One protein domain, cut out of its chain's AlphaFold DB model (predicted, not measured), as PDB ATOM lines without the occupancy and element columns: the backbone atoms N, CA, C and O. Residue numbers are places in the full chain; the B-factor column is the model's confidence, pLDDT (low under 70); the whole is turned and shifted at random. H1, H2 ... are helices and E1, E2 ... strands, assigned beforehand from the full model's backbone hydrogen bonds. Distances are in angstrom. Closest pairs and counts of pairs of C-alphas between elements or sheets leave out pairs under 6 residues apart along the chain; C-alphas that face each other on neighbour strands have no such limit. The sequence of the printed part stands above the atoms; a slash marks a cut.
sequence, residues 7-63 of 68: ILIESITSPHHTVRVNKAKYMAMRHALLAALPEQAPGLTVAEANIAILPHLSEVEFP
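Overview. This is residues 7 to 63 of the 68 residues of an uncharacterized protein of Rhizobium leguminosarum (UniProt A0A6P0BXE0). A two-stranded hairpin, E1 and E2, sits at one end of helix H1, and short helix H2 packs crosswise at H1's other end; the last residues, 53 to 63, fold back along H1, while residues 38 to 43 stick out as a loop. The printed part has 57 residues, in the order E1, E2, H1, H2, with an antiparallel sheet and a mixed class. It is only just loose, close to compact: radius of gyration of the C-alphas 12.7 A, spans 30 by 29 by 17 A.

Along the chain. Find C-alpha 7 at (139.687, 5.147, 65.095), where E1, residues 7 to 10, begins. E2 is residues 18 to 22. H1, residues 23 to 36, runs 20.0 A. H2, residues 46 to 52, ends at C-alpha 52, (150.372, 22.335, 80.100).

Arrangement. In the hairpin, look at N 9 and O 19, 2.9 A apart, within hydrogen-bond range. H1 touches H2 with residues 33 to 36 alone, about perpendicular at 87 degrees; the closest C-alphas, of Ala 36 and Ala 52, are 5.6 A apart. H2 is apart from E1 and E2. In H1 and H2 every O i to N i+4 pair is within hydrogen-bond range.

Size, cuts and confidence. The C-alphas of His 16 and Pro 55, the farthest apart, are 32.7 A apart. The printed part has no cut, no link between named elements is long, and no printed residue is under 70 in pLDDT.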
ATOM      1  N   ILE A   7     139.546   4.387  66.342       92.12
ATOM      2  CA  ILE A   7     139.687   5.147  65.095       92.12
ATOM      3  C   ILE A   7     141.070   4.931  64.486       92.12
ATOM      4  O   ILE A   7     142.028   4.607  65.191       92.12
ATOM      5  N   LEU A   8     141.159   5.096  63.168       93.12
ATOM      6  CA  LEU A   8     142.421   5.123  62.438       93.12
ATOM      7  C   LEU A   8     142.960   6.554  62.435       93.12
ATOM      8  O   LEU A   8     142.233   7.476  62.076       93.12
ATOM      9  N   ILE A   9     144.220   6.718  62.827       91.12
ATOM     10  CA  ILE A   9     144.938   7.992  62.790       91.12
ATOM     11  C   ILE A   9     146.227   7.794  62.004       91.12
ATOM     12  O   ILE A   9     146.983   6.864  62.283       91.12
ATOM     13  N   GLU A  10     146.479   8.676  61.044       92.50
ATOM     14  CA  GLU A  10     147.750   8.741  60.328       92.50
ATOM     15  C   GLU A  10     148.737   9.642  61.081       92.50
ATOM     16  O   GLU A  10     148.383  10.725  61.553       92.50
ATOM     17  N   SER A  11     149.978   9.177  61.223       87.25
ATOM     18  CA  SER A  11     151.040   9.948  61.861       87.25
ATOM     19  C   SER A  11     151.520  11.074  60.951       87.25
ATOM     20  O   SER A  11     151.992  10.833  59.843       87.25
ATOM     21  N   ILE A  12     151.510  12.305  61.460       85.31
ATOM     22  CA  ILE A  12     152.062  13.458  60.738       85.31
ATOM     23  C   ILE A  12     153.592  13.397  60.589       85.31
ATOM     24  O   ILE A  12     154.141  13.974  59.658       85.31
ATOM     25  N   THR A  13     154.295  12.704  61.494       83.44
ATOM     26  CA  THR A  13     155.766  12.581  61.483       83.44
ATOM     27  C   THR A  13     156.252  11.362  60.705       83.44
ATOM     28  O   THR A  13     157.450  11.192  60.485       83.44
ATOM     29  N   SER A  14     155.341  10.478  60.307       86.62
ATOM     30  CA  SER A  14     155.646   9.269  59.546       86.62
ATOM     31  C   SER A  14     154.523   9.047  58.537       86.62
ATOM     32  O   SER A  14     153.578   8.314  58.836       86.62
ATOM     33  N   PRO A  15     154.600   9.701  57.364       86.38
ATOM     34  CA  PRO A  15     153.600   9.549  56.314       86.38
ATOM     35  C   PRO A  15     153.362   8.073  55.985       86.38
ATOM     36  O   PRO A  15     154.296   7.270  56.032       86.38
ATOM     37  N   HIS A  16     152.119   7.706  55.664       89.94
ATOM     38  CA  HIS A  16     151.678   6.327  55.410       89.94
ATOM     39  C   HIS A  16     151.648   5.403  56.637       89.94
ATOM     40  O   HIS A  16     151.227   4.250  56.525       89.94
ATOM     41  N   HIS A  17     152.032   5.881  57.823       91.06
ATOM     42  CA  HIS A  17     151.898   5.116  59.056       91.06
ATOM     43  C   HIS A  17     150.557   5.413  59.729       91.06
ATOM     44  O   HIS A  17     150.365   6.467  60.338       91.06
ATOM     45  N   THR A  18     149.628   4.457  59.641       91.50
ATOM     46  CA  THR A  18     148.310   4.541  60.286       91.50
ATOM     47  C   THR A  18     148.238   3.620  61.498       91.50
ATOM     48  O   THR A  18     148.580   2.442  61.419       91.50
ATOM     49  N   VAL A  19     147.733   4.137  62.617       90.56
ATOM     50  CA  VAL A  19     147.560   3.396  63.871       90.56
ATOM     51  C   VAL A  19     146.103   3.399  64.321       90.56
ATOM     52  O   VAL A  19     145.368   4.361  64.105       90.56
ATOM     53  N   ARG A  20     145.675   2.308  64.966       92.00
ATOM     54  CA  ARG A  20     144.355   2.217  65.604       92.00
ATOM     55  C   ARG A  20     144.459   2.644  67.059       92.00
ATOM     56  O   ARG A  20     145.092   1.952  67.852       92.00
ATOM     57  N   VAL A  21     143.786   3.728  67.416       89.44
ATOM     58  CA  VAL A  21     143.783   4.283  68.777       89.44
ATOM     59  C   VAL A  21     142.371   4.310  69.342       89.44
ATOM     60  O   VAL A  21     141.402   4.363  68.587       89.44
ATOM     61  N   ASN A  22     142.239   4.257  70.669       91.19
ATOM     62  CA  ASN A  22     140.947   4.473  71.319       91.19
ATOM     63  C   ASN A  22     140.486   5.915  71.037       91.19
ATOM     64  O   ASN A  22     141.237   6.872  71.244       91.19
ATOM     65  N   LYS A  23     139.256   6.051  70.536       89.94
ATOM     66  CA  LYS A  23     138.686   7.324  70.095       89.94
ATOM     67  C   LYS A  23     138.533   8.321  71.237       89.94
ATOM     68  O   LYS A  23     138.892   9.482  71.061       89.94
ATOM     69  N   ALA A  24     138.017   7.879  72.381       89.12
ATOM     70  CA  ALA A  24     137.751   8.744  73.527       89.12
ATOM     71  C   ALA A  24     139.052   9.351  74.067       89.12
ATOM     72  O   ALA A  24     139.175  10.575  74.145       89.12
ATOM     73  N   LYS A  25     140.075   8.516  74.280       86.88
ATOM     74  CA  LYS A  25     141.412   8.953  74.709       86.88
ATOM     75  C   LYS A  25     142.068   9.903  73.719       86.88
ATOM     76  O   LYS A  25     142.623  10.921  74.123       86.88
ATOM     77  N   TYR A  26     141.982   9.596  72.424       90.56
ATOM     78  CA  TYR A  26     142.548  10.460  71.390       90.56
ATOM     79  C   TYR A  26     141.883  11.840  71.376       90.56
ATOM     80  O   TYR A  26     142.571  12.858  71.353       90.56
ATOM     81  N   MET A  27     140.549  11.886  71.429       90.44
ATOM     82  CA  MET A  27     139.813  13.151  71.433       90.44
ATOM     83  C   MET A  27     140.062  13.955  72.711       90.44
ATOM     84  O   MET A  27     140.270  15.162  72.624       90.44
ATOM     85  N   ALA A  28     140.108  13.299  73.875       90.88
ATOM     86  CA  ALA A  28     140.443  13.949  75.139       90.88
ATOM     87  C   ALA A  28     141.841  14.588  75.091       90.88
ATOM     88  O   ALA A  28     141.983  15.765  75.420       90.88
ATOM     89  N   MET A  29     142.847  13.858  74.596       90.50
ATOM     90  CA  MET A  29     144.208  14.382  74.451       90.50
ATOM     91  C   MET A  29     144.274  15.538  73.447       90.50
ATOM     92  O   MET A  29     144.883  16.570  73.717       90.50
ATOM     93  N   ARG A  30     143.600  15.406  72.296       90.81
ATOM     94  CA  ARG A  30     143.540  16.463  71.280       90.81
ATOM     95  C   ARG A  30     142.910  17.744  71.827       90.81
ATOM     96  O   ARG A  30     143.416  18.825  71.546       90.81
ATOM     97  N   HIS A  31     141.816  17.641  72.582       91.62
ATOM     98  CA  HIS A  31     141.172  18.806  73.191       91.62
ATOM     99  C   HIS A  31     142.059  19.466  74.246       91.62
ATOM    100  O   HIS A  31     142.196  20.687  74.221       91.62
ATOM    101  N   ALA A  32     142.702  18.678  75.112       91.38
ATOM    102  CA  ALA A  32     143.623  19.203  76.115       91.38
ATOM    103  C   ALA A  32     144.813  19.927  75.467       91.38
ATOM    104  O   ALA A  32     145.142  21.043  75.860       91.38
ATOM    105  N   LEU A  33     145.406  19.335  74.423       90.19
ATOM    106  CA  LEU A  33     146.513  19.945  73.689       90.19
ATOM    107  C   LEU A  33     146.098  21.261  73.032       90.19
ATOM    108  O   LEU A  33     146.782  22.258  73.211       90.19
ATOM    109  N   LEU A  34     144.974  21.291  72.310       91.38
ATOM    110  CA  LEU A  34     144.502  22.517  71.657       91.38
ATOM    111  C   LEU A  34     144.192  23.638  72.656       91.38
ATOM    112  O   LEU A  34     144.439  24.795  72.338       91.38
ATOM    113  N   ALA A  35     143.680  23.308  73.845       91.25
ATOM    114  CA  ALA A  35     143.426  24.287  74.900       91.25
ATOM    115  C   ALA A  35     144.717  24.844  75.527       91.25
ATOM    116  O   ALA A  35     144.732  25.986  75.975       91.25
ATOM    117  N   ALA A  36     145.790  24.049  75.547       91.00
ATOM    118  CA  ALA A  36     147.081  24.430  76.111       91.00
ATOM    119  C   ALA A  36     147.959  25.259  75.153       91.00
ATOM    120  O   ALA A  36     148.936  25.866  75.592       91.00
ATOM    121  N   LEU A  37     147.664  25.264  73.848       89.75
ATOM    122  CA  LEU A  37     148.497  25.951  72.860       89.75
ATOM    123  C   LEU A  37     148.352  27.483  72.951       89.75
ATOM    124  O   LEU A  37     147.233  27.992  73.010       89.75
ATOM    125  N   PRO A  38     149.466  28.237  72.897       89.56
ATOM    126  CA  PRO A  38     149.436  29.692  72.843       89.56
ATOM    127  C   PRO A  38     148.932  30.186  71.480       89.56
ATOM    128  O   PRO A  38     149.174  29.567  70.444       89.56
ATOM    129  N   GLU A  39     148.274  31.348  71.473       89.25
ATOM    130  CA  GLU A  39     147.731  31.962  70.251       89.25
ATOM    131  C   GLU A  39     148.814  32.521  69.313       89.25
ATOM    132  O   GLU A  39     148.574  32.703  68.119       89.25
ATOM    133  N   GLN A  40     150.007  32.810  69.841       87.38
ATOM    134  CA  GLN A  40     151.109  33.415  69.097       87.38
ATOM    135  C   GLN A  40     152.336  32.508  69.070       87.38
ATOM    136  O   GLN A  40     152.612  31.773  70.016       87.38
ATOM    137  N   ALA A  41     153.094  32.595  67.976       83.62
ATOM    138  CA  ALA A  41     154.394  31.951  67.873       83.62
ATOM    139  C   ALA A  41     155.449  32.684  68.737       83.62
ATOM    140  O   ALA A  41     155.377  33.909  68.860       83.62
ATOM    141  N   PRO A  42     156.475  31.979  69.252       83.19
ATOM    142  CA  PRO A  42     156.697  30.537  69.122       83.19
ATOM    143  C   PRO A  42     155.721  29.714  69.978       83.19
ATOM    144  O   PRO A  42     155.324  30.131  71.061       83.19
ATOM    145  N   GLY A  43     155.323  28.548  69.459       88.25
ATOM    146  CA  GLY A  43     154.480  27.599  70.190       88.25
ATOM    147  C   GLY A  43     155.220  26.926  71.353       88.25
ATOM    148  O   GLY A  43     156.355  27.272  71.669       88.25
ATOM    149  N   LEU A  44     154.590  25.923  71.963       90.50
ATOM    150  CA  LEU A  44     155.199  25.148  73.046       90.50
ATOM    151  C   LEU A  44     156.134  24.064  72.513       90.50
ATOM    152  O   LEU A  44     155.866  23.429  71.488       90.50
ATOM    153  N   THR A  45     157.196  23.787  73.263       90.94
ATOM    154  CA  THR A  45     157.938  22.536  73.108       90.94
ATOM    155  C   THR A  45     157.080  21.351  73.555       90.94
ATOM    156  O   THR A  45     156.133  21.493  74.328       90.94
ATOM    157  N   VAL A  46     157.433  20.141  73.114       86.44
ATOM    158  CA  VAL A  46     156.725  18.915  73.526       86.44
ATOM    159  C   VAL A  46     156.749  18.734  75.050       86.44
ATOM    160  O   VAL A  46     155.750  18.330  75.638       86.44
ATOM    161  N   ALA A  47     157.866  19.069  75.703       89.31
ATOM    162  CA  ALA A  47     157.998  18.954  77.154       89.31
ATOM    163  C   ALA A  47     157.067  19.927  77.897       89.31
ATOM    164  O   ALA A  47     156.418  19.536  78.864       89.31
ATOM    165  N   GLU A  48     156.965  21.172  77.426       91.06
ATOM    166  CA  GLU A  48     156.055  22.168  78.002       91.06
ATOM    167  C   GLU A  48     154.593  21.805  77.742       91.06
ATOM    168  O   GLU A  48     153.775  21.897  78.652       91.06
ATOM    169  N   ALA A  49     154.273  21.326  76.536       89.50
ATOM    170  CA  ALA A  49     152.933  20.868  76.196       89.50
ATOM    171  C   ALA A  49     152.479  19.729  77.120       89.50
ATOM    172  O   ALA A  49     151.386  19.808  77.668       89.50
ATOM    173  N   ASN A  50     153.331  18.730  77.382       87.25
ATOM    174  CA  ASN A  50     153.011  17.620  78.291       87.25
ATOM    175  C   ASN A  50     152.666  18.079  79.719       87.25
ATOM    176  O   ASN A  50     151.872  17.433  80.395       87.25
ATOM    177  N   ILE A  51     153.236  19.194  80.181       89.88
ATOM    178  CA  ILE A  51     152.896  19.787  81.483       89.88
ATOM    179  C   ILE A  51     151.605  20.610  81.366       89.88
ATOM    180  O   ILE A  51     150.715  20.497  82.209       89.88
ATOM    181  N   ALA A  52     151.485  21.415  80.310       89.44
ATOM    182  CA  ALA A  52     150.372  22.335  80.100       89.44
ATOM    183  C   ALA A  52     149.033  21.629  79.830       89.44
ATOM    184  O   ALA A  52     147.985  22.200  80.113       89.44
ATOM    185  N   ILE A  53     149.037  20.387  79.333       90.75
ATOM    186  CA  ILE A  53     147.804  19.613  79.117       90.75
ATOM    187  C   ILE A  53     147.177  19.080  80.408       90.75
ATOM    188  O   ILE A  53     145.976  18.817  80.414       90.75
ATOM    189  N   LEU A  54     147.948  18.911  81.492       87.69
ATOM    190  CA  LEU A  54     147.484  18.229  82.709       87.69
ATOM    191  C   LEU A  54     146.208  18.847  83.315       87.69
ATOM    192  O   LEU A  54     145.308  18.080  83.652       87.69
ATOM    193  N   PRO A  55     146.054  20.185  83.406       87.94
ATOM    194  CA  PRO A  55     144.834  20.805  83.933       87.94
ATOM    195  C   PRO A  55     143.605  20.643  83.027       87.94
ATOM    196  O   PRO A  55     142.481  20.857  83.473       87.94
ATOM    197  N   HIS A  56     143.807  20.313  81.749       85.19
ATOM    198  CA  HIS A  56     142.751  20.203  80.740       85.19
ATOM    199  C   HIS A  56     142.393  18.751  80.406       85.19
ATOM    200  O   HIS A  56     141.478  18.498  79.618       85.19
ATOM    201  N   LEU A  57     143.128  17.793  80.967       85.19
ATOM    202  CA  LEU A  57     142.975  16.389  80.645       85.19
ATOM    203  C   LEU A  57     141.745  15.807  81.351       85.19
ATOM    204  O   LEU A  57     141.505  16.042  82.532       85.19
ATOM    205  N   SER A  58     140.957  15.028  80.614       81.62
ATOM    206  CA  SER A  58     139.772  14.374  81.169       81.62
ATOM    207  C   SER A  58     140.168  13.352  82.234       81.62
ATOM    208  O   SER A  58     140.793  12.343  81.909       81.62
ATOM    209  N   GLU A  59     139.736  13.557  83.479       80.00
ATOM    210  CA  GLU A  59     139.942  12.595  84.573       80.00
ATOM    211  C   GLU A  59     139.265  11.240  84.314       80.00
ATOM    212  O   GLU A  59     139.693  10.222  84.851       80.00
ATOM    213  N   VAL A  60     138.229  11.212  83.467       81.62
ATOM    214  CA  VAL A  60     137.520   9.981  83.082       81.62
ATOM    215  C   VAL A  60     138.405   9.093  82.206       81.62
ATOM    216  O   VAL A  60     138.475   7.885  82.413       81.62
ATOM    217  N   GLU A  61     139.107   9.694  81.244       80.81
ATOM    218  CA  GLU A  61     139.953   8.966  80.288       80.81
ATOM    219  C   GLU A  61     141.391   8.775  80.802       80.81
ATOM    220  O   GLU A  61     142.061   7.793  80.455       80.81
ATOM    221  N   PHE A  62     141.853   9.712  81.636       78.94
ATOM    222  CA  PHE A  62     143.199   9.794  82.197       78.94
ATOM    223  C   PHE A  62     143.146  10.165  83.691       78.94
ATOM    224  O   PHE A  62     143.494  11.287  84.073       78.94
ATOM    225  N   PRO A  63     142.735   9.235  84.569       76.56
ATOM    226  CA  PRO A  63     142.661   9.505  86.001       76.56
ATOM    227  C   PRO A  63     144.048   9.870  86.547       76.56
ATOM    228  O   PRO A  63     145.004   9.099  86.431       76.56
TER     229      PRO A  63